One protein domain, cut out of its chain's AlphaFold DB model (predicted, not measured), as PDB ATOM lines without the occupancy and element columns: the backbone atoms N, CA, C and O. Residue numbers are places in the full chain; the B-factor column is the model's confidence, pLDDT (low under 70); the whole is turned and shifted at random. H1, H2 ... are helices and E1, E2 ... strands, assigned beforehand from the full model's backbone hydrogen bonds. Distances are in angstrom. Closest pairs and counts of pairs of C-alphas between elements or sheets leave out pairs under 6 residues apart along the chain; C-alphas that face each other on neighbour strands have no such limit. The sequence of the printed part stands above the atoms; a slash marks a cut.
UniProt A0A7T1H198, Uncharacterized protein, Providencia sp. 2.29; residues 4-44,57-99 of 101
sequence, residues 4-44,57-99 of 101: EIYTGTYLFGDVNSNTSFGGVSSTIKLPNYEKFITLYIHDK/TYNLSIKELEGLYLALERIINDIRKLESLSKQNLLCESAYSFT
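AT A GLANCE: This is residues 4 to 44 and 57 to 99 of the 101 residues of an uncharacterized protein of Providencia sp. 2.29 (UniProt A0A7T1H198). One long helix, H1, packs lengthwise over one face of a twisted sheet of three long strands, E1, E2 and E3, whose other face is bare. A very short fourth strand, E4, is added beside E1 near the first printed residue. The printed part has 84 residues with one named helix and four named strands, in the order E1, E2, E3, H1, E4; the sheet runs E3 - E2 - E1 - E4, all antiparallel, and the class is mixed, helices and strands. The whole is only just loose, close to compact, with a radius of gyration of the C-alphas of 14.6 A, and elongated, spanning 42 by 22 by 18 A.

IN THESE COORDINATES: Find C-alpha 4 at (100.803, 137.670, 183.494); from there E1 runs through residues 4 to 13, 26.8 A from first to last C-alpha. E2, residues 20 to 29, comes back over 27.6 A, and E3, residues 34 to 41, covers 23.2 A. Look next for C-alpha 62 at (105.088, 128.178, 150.661), where H1 begins; it holds residues 62 to 87 and measures 37.8 A. E4, residues 96 to 98, ends at C-alpha 98, at (105.090, 138.483, 188.100).

HOW THE PARTS SIT: Begin with the sheet, where E1, E2 and E3 form a meander, each strand the antiparallel neighbour of the one before. E1 and E2 are a hairpin with directions at 166 degrees; look for N 10 and O 24, 2.8 A apart and within hydrogen-bond range. E2 and E3 are a hairpin at 167 degrees, with N 38 and O 25 within hydrogen-bond range at 2.8 A. E4 is the antiparallel neighbour of E1, and there you find N 4 and O 97 within hydrogen-bond range at 2.9 A. The edge strands E3 and E4 are apart. H1 is on the sheet at a height over the sheet of 8.7 A, and the two make two layers, a helix on one face of a sheet. It lies over E2 and E1 and runs along the strands, at 18 degrees to E2 on the local plane. H1 touches E1, with Phe 12 and Leu 68 the closest C-alphas at 5.1 A. H1 touches E2, with Val 24 and Ala 71 the closest C-alphas at 7.0 A. E3 and H1 are near each other, with 11 pairs of C-alphas within 10 A. In H1 every O i to N i+4 pair is within hydrogen-bond range.

THE WHOLE: The two C-alphas farthest apart are those of Asn 59 and Asn 89, 42.7 A. Residues 45 to 56 are not printed, and C-alphas 44 and 57 stand 11.4 A apart across this cut, which lies in the link from E3 to H1. Of the links printed whole, E2 to E3 is tight, while E1 to E2 and H1 to E4 are short. Look in the B-factor column for a mean pLDDT of the printed part of 89.4; residues 14 to 18 are under 70.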
ATOM      1  N   GLU A   4     100.965 138.035 184.891       93.69
ATOM      2  CA  GLU A   4     100.803 137.670 183.494       93.69
ATOM      3  C   GLU A   4     100.869 136.157 183.296       93.69
ATOM      4  O   GLU A   4     101.350 135.418 184.155       93.69
ATOM      5  N   ILE A   5     100.335 135.695 182.169       94.38
ATOM      6  CA  ILE A   5     100.412 134.299 181.739       94.38
ATOM      7  C   ILE A   5     101.202 134.260 180.438       94.38
ATOM      8  O   ILE A   5     100.807 134.902 179.461       94.38
ATOM      9  N   TYR A   6     102.285 133.487 180.417       91.50
ATOM     10  CA  TYR A   6     103.098 133.267 179.226       91.50
ATOM     11  C   TYR A   6     102.670 131.988 178.503       91.50
ATOM     12  O   TYR A   6     102.593 130.920 179.107       91.50
ATOM     13  N   THR A   7     102.415 132.073 177.197       86.62
ATOM     14  CA  THR A   7     101.955 130.914 176.408       86.62
ATOM     15  C   THR A   7     103.077 129.983 175.957       86.62
ATOM     16  O   THR A   7     102.800 128.971 175.328       86.62
ATOM     17  N   GLY A   8     104.343 130.321 176.214       86.94
ATOM     18  CA  GLY A   8     105.475 129.654 175.574       86.94
ATOM     19  C   GLY A   8     105.829 130.263 174.213       86.94
ATOM     20  O   GLY A   8     105.133 131.143 173.696       86.94
ATOM     21  N   THR A   9     106.934 129.786 173.637       91.88
ATOM     22  CA  THR A   9     107.378 130.142 172.281       91.88
ATOM     23  C   THR A   9     107.098 128.987 171.328       91.88
ATOM     24  O   THR A   9     107.561 127.869 171.555       91.88
ATOM     25  N   TYR A  10     106.418 129.267 170.223       91.88
ATOM     26  CA  TYR A  10     106.257 128.342 169.104       91.88
ATOM     27  C   TYR A  10     107.188 128.780 167.986       91.88
ATOM     28  O   TYR A  10     107.127 129.923 167.545       91.88
ATOM     29  N   LEU A  11     108.062 127.892 167.524       90.50
ATOM     30  CA  LEU A  11     108.983 128.206 166.435       90.50
ATOM     31  C   LEU A  11     108.295 128.033 165.079       90.50
ATOM     32  O   LEU A  11     107.566 127.063 164.866       90.50
ATOM     33  N   PHE A  12     108.572 128.946 164.149       87.94
ATOM     34  CA  PHE A  12     108.245 128.770 162.739       87.94
ATOM     35  C   PHE A  12     109.301 127.845 162.143       87.94
ATOM     36  O   PHE A  12     110.436 128.260 161.896       87.94
ATOM     37  N   GLY A  13     108.962 126.571 162.006       77.12
ATOM     38  CA  GLY A  13     109.809 125.565 161.377       77.12
ATOM     39  C   GLY A  13     109.205 125.108 160.060       77.12
ATOM     40  O   GLY A  13     107.985 125.094 159.901       77.12
ATOM     41  N   ASP A  14     110.061 124.691 159.137       66.62
ATOM     42  CA  ASP A  14     109.634 123.746 158.112       66.62
ATOM     43  C   ASP A  14     109.255 122.441 158.819       66.62
ATOM     44  O   ASP A  14     110.007 121.923 159.644       66.62
ATOM     45  N   VAL A  15     108.090 121.891 158.492       59.09
ATOM     46  CA  VAL A  15     107.611 120.620 159.054       59.09
ATOM     47  C   VAL A  15     108.612 119.480 158.788       59.09
ATOM     48  O   VAL A  15     108.652 118.509 159.540       59.09
ATOM     49  N   ASN A  16     109.444 119.611 157.748       56.91
ATOM     50  CA  ASN A  16     110.380 118.581 157.294       56.91
ATOM     51  C   ASN A  16     111.862 118.901 157.525       56.91
ATOM     52  O   ASN A  16     112.695 118.014 157.339       56.91
ATOM     53  N   SER A  17     112.223 120.132 157.897       58.78
ATOM     54  CA  SER A  17     113.614 120.485 158.185       58.78
ATOM     55  C   SER A  17     113.743 121.068 159.583       58.78
ATOM     56  O   SER A  17     112.969 121.914 160.016       58.78
ATOM     57  N   ASN A  18     114.760 120.608 160.314       61.88
ATOM     58  CA  ASN A  18     115.026 120.987 161.705       61.88
ATOM     59  C   ASN A  18     115.528 122.441 161.858       61.88
ATOM     60  O   ASN A  18     116.204 122.782 162.828       61.88
ATOM     61  N   THR A  19     115.251 123.299 160.879       74.19
ATOM     62  CA  THR A  19     115.680 124.691 160.848       74.19
ATOM     63  C   THR A  19     114.474 125.596 161.024       74.19
ATOM     64  O   THR A  19     113.615 125.676 160.146       74.19
ATOM     65  N   SER A  20     114.427 126.310 162.146       83.38
ATOM     66  CA  SER A  20     113.478 127.400 162.331       83.38
ATOM     67  C   SER A  20     113.905 128.643 161.540       83.38
ATOM     68  O   SER A  20     115.089 128.882 161.262       83.38
ATOM     69  N   PHE A  21     112.923 129.445 161.145       88.56
ATOM     70  CA  PHE A  21     113.128 130.757 160.528       88.56
ATOM     71  C   PHE A  21     112.505 131.896 161.345       88.56
ATOM     72  O   PHE A  21     112.643 133.064 160.988       88.56
ATOM     73  N   GLY A  22     111.864 131.570 162.464       92.06
ATOM     74  CA  GLY A  22     111.307 132.537 163.394       92.06
ATOM     75  C   GLY A  22     110.538 131.867 164.528       92.06
ATOM     76  O   GLY A  22     110.708 130.673 164.785       92.06
ATOM     77  N   GLY A  23     109.674 132.626 165.188       93.12
ATOM     78  CA  GLY A  23     108.751 132.121 166.190       93.12
ATOM     79  C   GLY A  23     107.720 133.147 166.637       93.12
ATOM     80  O   GLY A  23     107.780 134.327 166.292       93.12
ATOM     81  N   VAL A  24     106.768 132.676 167.428       95.94
ATOM     82  CA  VAL A  24     105.713 133.478 168.034       95.94
ATOM     83  C   VAL A  24     105.601 133.149 169.514       95.94
ATOM     84  O   VAL A  24     105.662 131.988 169.918       95.94
ATOM     85  N   SER A  25     105.437 134.180 170.330       95.31
ATOM     86  CA  SER A  25     105.125 134.056 171.750       95.31
ATOM     87  C   SER A  25     104.026 135.033 172.125       95.31
ATOM     88  O   SER A  25     103.754 135.990 171.396       95.31
ATOM     89  N   SER A  26     103.375 134.802 173.259       95.94
ATOM     90  CA  SER A  26     102.348 135.717 173.724       95.94
ATOM     91  C   SER A  26     102.230 135.743 175.230       95.94
ATOM     92  O   SER A  26     102.590 134.790 175.928       95.94
ATOM     93  N   THR A  27     101.705 136.866 175.693       95.19
ATOM     94  CA  THR A  27     101.538 137.174 177.101       95.19
ATOM     95  C   THR A  27     100.133 137.716 177.324       95.19
ATOM     96  O   THR A  27      99.646 138.535 176.541       95.19
ATOM     97  N   ILE A  28      99.480 137.258 178.392       96.06
ATOM     98  CA  ILE A  28      98.165 137.737 178.830       96.06
ATOM     99  C   ILE A  28      98.360 138.501 180.142       96.06
ATOM    100  O   ILE A  28      98.617 137.875 181.168       96.06
ATOM    101  N   LYS A  29      98.242 139.833 180.125       94.75
ATOM    102  CA  LYS A  29      98.392 140.691 181.312       94.75
ATOM    103  C   LYS A  29      97.073 140.780 182.094       94.75
ATOM    104  O   LYS A  29      96.027 141.128 181.543       94.75
ATOM    105  N   LEU A  30      97.111 140.470 183.390       91.75
ATOM    106  CA  LEU A  30      95.986 140.570 184.326       91.75
ATOM    107  C   LEU A  30      95.984 141.928 185.057       91.75
ATOM    108  O   LEU A  30      97.047 142.521 185.240       91.75
ATOM    109  N   PRO A  31      94.815 142.413 185.531       91.75
ATOM    110  CA  PRO A  31      93.498 141.756 185.525       91.75
ATOM    111  C   PRO A  31      92.673 141.973 184.247       91.75
ATOM    112  O   PRO A  31      91.625 141.351 184.098       91.75
ATOM    113  N   ASN A  32      93.128 142.825 183.326       92.69
ATOM    114  CA  ASN A  32      92.346 143.229 182.151       92.69
ATOM    115  C   ASN A  32      92.328 142.186 181.023       92.69
ATOM    116  O   ASN A  32      91.547 142.319 180.083       92.69
ATOM    117  N   TYR A  33      93.159 141.144 181.115       93.69
ATOM    118  CA  TYR A  33      93.352 140.139 180.066       93.69
ATOM    119  C   TYR A  33      93.802 140.757 178.731       93.69
ATOM    120  O   TYR A  33      93.384 140.318 177.654       93.69
ATOM    121  N   GLU A  34      94.664 141.775 178.807       95.12
ATOM    122  CA  GLU A  34      95.318 142.360 177.636       95.12
ATOM    123  C   GLU A  34      96.284 141.343 177.024       95.12
ATOM    124  O   GLU A  34      97.040 140.686 177.738       95.12
ATOM    125  N   LYS A  35      96.235 141.184 175.700       94.88
ATOM    126  CA  LYS A  35      96.961 140.137 174.973       94.88
ATOM    127  C   LYS A  35      98.010 140.771 174.083       94.88
ATOM    128  O   LYS A  35      97.674 141.568 173.210       94.88
ATOM    129  N   PHE A  36      99.252 140.353 174.261       94.75
ATOM    130  CA  PHE A  36     100.371 140.786 173.437       94.75
ATOM    131  C   PHE A  36     100.937 139.585 172.705       94.75
ATOM    132  O   PHE A  36     101.214 138.560 173.322       94.75
ATOM    133  N   ILE A  37     101.103 139.711 171.393       95.12
ATOM    134  CA  ILE A  37     101.729 138.697 170.548       95.12
ATOM    135  C   ILE A  37     103.044 139.281 170.054       95.12
ATOM    136  O   ILE A  37     103.067 140.380 169.506       95.12
ATOM    137  N   THR A  38     104.130 138.541 170.247       94.62
ATOM    138  CA  THR A  38     105.447 138.901 169.725       94.62
ATOM    139  C   THR A  38     105.828 137.925 168.630       94.62
ATOM    140  O   THR A  38     105.821 136.712 168.843       94.62
ATOM    141  N   LEU A  39     106.141 138.464 167.455       93.69
ATOM    142  CA  LEU A  39     106.623 137.716 166.301       93.69
ATOM    143  C   LEU A  39     108.115 137.984 166.128       93.69
ATOM    144  O   LEU A  39     108.552 139.132 166.142       93.69
ATOM    145  N   TYR A  40     108.877 136.919 165.920       90.50
ATOM    146  CA  TYR A  40     110.302 136.967 165.626       90.50
ATOM    147  C   TYR A  40     110.496 136.312 164.268       90.50
ATOM    148  O   TYR A  40     110.097 135.167 164.077       90.50
ATOM    149  N   ILE A  41     111.098 137.012 163.315       90.12
ATOM    150  CA  ILE A  41     111.450 136.448 162.009       90.12
ATOM    151  C   ILE A  41     112.934 136.718 161.805       90.12
ATOM    152  O   ILE A  41     113.389 137.840 162.007       90.12
ATOM    153  N   HIS A  42     113.698 135.688 161.451       87.00
ATOM    154  CA  HIS A  42     115.130 135.831 161.223       87.00
ATOM    155  C   HIS A  42     115.397 136.757 160.032       87.00
ATOM    156  O   HIS A  42     114.749 136.644 158.991       87.00
ATOM    157  N   ASP A  43     116.439 137.584 160.140       85.00
ATOM    158  CA  ASP A  43     116.826 138.538 159.092       85.00
ATOM    159  C   ASP A  43     117.114 137.882 157.738       85.00
ATOM    160  O   ASP A  43     116.921 138.510 156.703       85.00
ATOM    161  N   LYS A  44     117.498 136.597 157.713       84.06
ATOM    162  CA  LYS A  44     117.680 135.831 156.465       84.06
ATOM    163  C   LYS A  44     116.424 135.805 155.579       84.06
ATOM    164  O   LYS A  44     116.544 135.610 154.375       84.06
ATOM    165  N   THR A  57     109.695 143.934 154.782       89.50
ATOM    166  CA  THR A  57     109.207 142.938 153.821       89.50
ATOM    167  C   THR A  57     109.927 141.606 154.030       89.50
ATOM    168  O   THR A  57     111.129 141.589 154.285       89.50
ATOM    169  N   TYR A  58     109.223 140.480 153.898       89.00
ATOM    170  CA  TYR A  58     109.789 139.138 154.070       89.00
ATOM    171  C   TYR A  58     109.475 138.245 152.867       89.00
ATOM    172  O   TYR A  58     108.336 138.203 152.405       89.00
ATOM    173  N   ASN A  59     110.477 137.507 152.390       88.94
ATOM    174  CA  ASN A  59     110.330 136.516 151.329       88.94
ATOM    175  C   ASN A  59     110.261 135.126 151.960       88.94
ATOM    176  O   ASN A  59     111.268 134.615 152.447       88.94
ATOM    177  N   LEU A  60     109.071 134.529 151.953       88.56
ATOM    178  CA  LEU A  60     108.821 133.196 152.495       88.56
ATOM    179  C   LEU A  60     108.460 132.235 151.364       88.56
ATOM    180  O   LEU A  60     107.658 132.556 150.485       88.56
ATOM    181  N   SER A  61     109.024 131.034 151.403       89.38
ATOM    182  CA  SER A  61     108.527 129.912 150.610       89.38
ATOM    183  C   SER A  61     107.141 129.470 151.100       89.38
ATOM    184  O   SER A  61     106.746 129.744 152.233       89.38
ATOM    185  N   ILE A  62     106.402 128.722 150.271       90.25
ATOM    186  CA  ILE A  62     105.088 128.178 150.661       90.25
ATOM    187  C   ILE A  62     105.185 127.317 151.931       90.25
ATOM    188  O   ILE A  62     104.353 127.451 152.820       90.25
ATOM    189  N   LYS A  63     106.241 126.505 152.064       88.00
ATOM    190  CA  LYS A  63     106.468 125.672 153.257       88.00
ATOM    191  C   LYS A  63     106.689 126.502 154.522       88.00
ATOM    192  O   LYS A  63     106.177 126.164 155.584       88.00
ATOM    193  N   GLU A  64     107.450 127.589 154.421       89.25
ATOM    194  CA  GLU A  64     107.653 128.507 155.545       89.25
ATOM    195  C   GLU A  64     106.340 129.205 155.914       89.25
ATOM    196  O   GLU A  64     106.003 129.293 157.092       89.25
ATOM    197  N   LEU A  65     105.550 129.626 154.922       91.06
ATOM    198  CA  LEU A  65     104.234 130.219 155.155       91.06
ATOM    199  C   LEU A  65     103.273 129.250 155.870       91.06
ATOM    200  O   LEU A  65     102.573 129.658 156.795       91.06
ATOM    201  N   GLU A  66     103.269 127.969 155.496       91.31
ATOM    202  CA  GLU A  66     102.503 126.918 156.183       91.31
ATOM    203  C   GLU A  66     102.970 126.728 157.636       91.31
ATOM    204  O   GLU A  66     102.147 126.654 158.552       91.31
ATOM    205  N   GLY A  67     104.285 126.710 157.874       89.31
ATOM    206  CA  GLY A  67     104.859 126.625 159.221       89.31
ATOM    207  C   GLY A  67     104.489 127.821 160.105       89.31
ATOM    208  O   GLY A  67     104.118 127.645 161.269       89.31
ATOM    209  N   LEU A  68     104.523 129.034 159.543       92.12
ATOM    210  CA  LEU A  68     104.052 130.253 160.203       92.12
ATOM    211  C   LEU A  68     102.568 130.134 160.567       92.12
ATOM    212  O   LEU A  68     102.204 130.352 161.721       92.12
ATOM    213  N   TYR A  69     101.720 129.748 159.610       92.81
ATOM    214  CA  TYR A  69     100.282 129.586 159.822       92.81
ATOM    215  C   TYR A  69      99.975 128.625 160.982       92.81
ATOM    216  O   TYR A  69      99.227 128.977 161.894       92.81
ATOM    217  N   LEU A  70     100.608 127.449 161.002       92.50
ATOM    218  CA  LEU A  70     100.399 126.446 162.052       92.50
ATOM    219  C   LEU A  70     100.833 126.939 163.438       92.50
ATOM    220  O   LEU A  70     100.165 126.661 164.437       92.50
ATOM    221  N   ALA A  71     101.946 127.668 163.526       92.19
ATOM    222  CA  ALA A  71     102.407 128.240 164.788       92.19
ATOM    223  C   ALA A  71     101.459 129.337 165.300       92.19
ATOM    224  O   ALA A  71     101.164 129.387 166.497       92.19
ATOM    225  N   LEU A  72     100.942 130.179 164.396       94.69
ATOM    226  CA  LEU A  72      99.954 131.209 164.722       94.69
ATOM    227  C   LEU A  72      98.631 130.601 165.203       94.69
ATOM    228  O   LEU A  72      98.057 131.060 166.188       94.69
ATOM    229  N   GLU A  73      98.156 129.539 164.554       95.19
ATOM    230  CA  GLU A  73      96.941 128.843 164.977       95.19
ATOM    231  C   GLU A  73      97.092 128.254 166.387       95.19
ATOM    232  O   GLU A  73      96.219 128.436 167.242       95.19
ATOM    233  N   ARG A  74      98.227 127.598 166.663       94.19
ATOM    234  CA  ARG A  74      98.528 127.035 167.988       94.19
ATOM    235  C   ARG A  74      98.521 128.103 169.071       94.19
ATOM    236  O   ARG A  74      97.818 127.937 170.065       94.19
ATOM    237  N   ILE A  75      99.231 129.212 168.862       95.62
ATOM    238  CA  ILE A  75      99.300 130.245 169.893       95.62
ATOM    239  C   ILE A  75      97.949 130.925 170.127       95.62
ATOM    240  O   ILE A  75      97.592 131.187 171.271       95.62
ATOM    241  N   ILE A  76      97.143 131.145 169.081       95.75
ATOM    242  CA  ILE A  76      95.785 131.692 169.233       95.75
ATOM    243  C   ILE A  76      94.919 130.765 170.092       95.75
ATOM    244  O   ILE A  76      94.176 131.234 170.962       95.75
ATOM    245  N   ASN A  77      95.013 129.456 169.865       96.12
ATOM    246  CA  ASN A  77      94.275 128.469 170.644       96.12
ATOM    247  C   ASN A  77      94.737 128.440 172.105       96.12
ATOM    248  O   ASN A  77      93.894 128.430 173.007       96.12
ATOM    249  N   ASP A  78      96.045 128.505 172.350       95.31
ATOM    250  CA  ASP A  78      96.585 128.500 173.709       95.31
ATOM    251  C   ASP A  78      96.267 129.789 174.473       95.31
ATOM    252  O   ASP A  78      95.866 129.701 175.632       95.31
ATOM    253  N   ILE A  79      96.289 130.964 173.832       95.88
ATOM    254  CA  ILE A  79      95.815 132.221 174.443       95.88
ATOM    255  C   ILE A  79      94.373 132.065 174.940       95.88
ATOM    256  O   ILE A  79      94.074 132.353 176.100       95.88
ATOM    257  N   ARG A  80      93.472 131.589 174.071       96.00
ATOM    258  CA  ARG A  80      92.045 131.424 174.399       96.00
ATOM    259  C   ARG A  80      91.838 130.425 175.532       96.00
ATOM    260  O   ARG A  80      91.039 130.665 176.437       96.00
ATOM    261  N   LYS A  81      92.563 129.306 175.489       95.81
ATOM    262  CA  LYS A  81      92.492 128.259 176.508       95.81
ATOM    263  C   LYS A  81      92.991 128.765 177.858       95.81
ATOM    264  O   LYS A  81      92.296 128.595 178.855       95.81
ATOM    265  N   LEU A  82      94.157 129.404 177.893       95.00
ATOM    266  CA  LEU A  82      94.764 129.917 179.121       95.00
ATOM    267  C   LEU A  82      93.929 131.045 179.733       95.00
ATOM    268  O   LEU A  82      93.684 131.027 180.936       95.00
ATOM    269  N   GLU A  83      93.396 131.961 178.920       94.81
ATOM    270  CA  GLU A  83      92.438 132.969 179.388       94.81
ATOM    271  C   GLU A  83      91.203 132.316 180.026       94.81
ATOM    272  O   GLU A  83      90.806 132.690 181.130       94.81
ATOM    273  N   SER A  84      90.604 131.328 179.351       95.88
ATOM    274  CA  SER A  84      89.418 130.633 179.858       95.88
ATOM    275  C   SER A  84      89.702 129.911 181.174       95.88
ATOM    276  O   SER A  84      88.906 130.009 182.106       95.88
ATOM    277  N   LEU A  85      90.825 129.195 181.266       95.38
ATOM    278  CA  LEU A  85      91.225 128.493 182.485       95.38
ATOM    279  C   LEU A  85      91.507 129.479 183.623       95.38
ATOM    280  O   LEU A  85      91.078 129.241 184.749       95.38
ATOM    281  N   SER A  86      92.171 130.602 183.338       94.00
ATOM    282  CA  SER A  86      92.445 131.644 184.329       94.00
ATOM    283  C   SER A  86      91.155 132.252 184.884       94.00
ATOM    284  O   SER A  86      90.970 132.280 186.096       94.00
ATOM    285  N   LYS A  87      90.208 132.632 184.012       93.00
ATOM    286  CA  LYS A  87      88.900 133.187 184.411       93.00
ATOM    287  C   LYS A  87      88.066 132.229 185.264       93.00
ATOM    288  O   LYS A  87      87.251 132.677 186.064       93.00
ATOM    289  N   GLN A  88      88.262 130.925 185.091       95.75
ATOM    290  CA  GLN A  88      87.593 129.875 185.866       95.75
ATOM    291  C   GLN A  88      88.376 129.467 187.126       95.75
ATOM    292  O   GLN A  88      87.941 128.564 187.835       95.75
ATOM    293  N   ASN A  89      89.512 130.113 187.419       91.62
ATOM    294  CA  ASN A  89      90.439 129.743 188.495       91.62
ATOM    295  C   ASN A  89      90.945 128.287 188.399       91.62
ATOM    296  O   ASN A  89      91.166 127.629 189.411       91.62
ATOM    297  N   LEU A  90      91.124 127.782 187.174       93.81
ATOM    298  CA  LEU A  90      91.587 126.418 186.881       93.81
ATOM    299  C   LEU A  90      93.075 126.340 186.497       93.81
ATOM    300  O   LEU A  90      93.582 125.250 186.240       93.81
ATOM    301  N   LEU A  91      93.782 127.472 186.424       90.88
ATOM    302  CA  LEU A  91      95.234 127.488 186.224       90.88
ATOM    303  C   LEU A  91      95.978 127.348 187.550       90.88
ATOM    304  O   LEU A  91      95.667 128.042 188.517       90.88
ATOM    305  N   CYS A  92      97.013 126.509 187.553       88.38
ATOM    306  CA  CYS A  92      97.964 126.421 188.656       88.38
ATOM    307  C   CYS A  92      98.680 127.761 188.874       88.38
ATOM    308  O   CYS A  92      98.963 128.476 187.914       88.38
ATOM    309  N   GLU A  93      99.055 128.068 190.119       86.19
ATOM    310  CA  GLU A  93      99.783 129.306 190.442       86.19
ATOM    311  C   GLU A  93     101.114 129.433 189.686       86.19
ATOM    312  O   GLU A  93     101.503 130.533 189.307       86.19
ATOM    313  N   SER A  94     101.769 128.309 189.382       86.81
ATOM    314  CA  SER A  94     103.004 128.264 188.589       86.81
ATOM    315  C   SER A  94     102.838 128.690 187.126       86.81
ATOM    316  O   SER A  94     103.838 128.901 186.447       86.81
ATOM    317  N   ALA A  95     101.603 128.806 186.625       86.25
ATOM    318  CA  ALA A  95     101.328 129.320 185.286       86.25
ATOM    319  C   ALA A  95     101.414 130.855 185.210       86.25
ATOM    320  O   ALA A  95     101.390 131.407 184.110       86.25
ATOM    321  N   TYR A  96     101.482 131.536 186.358       89.94
ATOM    322  CA  TYR A  96     101.550 132.989 186.437       89.94
ATOM    323  C   TYR A  96     102.987 133.447 186.691       89.94
ATOM    324  O   TYR A  96     103.652 132.958 187.604       89.94
ATOM    325  N   SER A  97     103.442 134.431 185.921       88.88
ATOM    326  CA  SER A  97     104.646 135.209 186.213       88.88
ATOM    327  C   SER A  97     104.269 136.571 186.791       88.88
ATOM    328  O   SER A  97     103.174 137.096 186.568       88.88
ATOM    329  N   PHE A  98     105.185 137.128 187.577       83.31
ATOM    330  CA  PHE A  98     105.090 138.483 188.100       83.31
ATOM    331  C   PHE A  98     106.090 139.342 187.345       83.31
ATOM    332  O   PHE A  98     107.242 138.937 187.184       83.31
ATOM    333  N   THR A  99     105.653 140.506 186.887       72.50
ATOM    334  CA  THR A  99     106.556 141.510 186.330       72.50
ATOM    335  C   THR A  99     106.830 142.583 187.381       72.50
ATOM    336  O   THR A  99     105.954 142.923 188.179       72.50
TER     337      THR A  99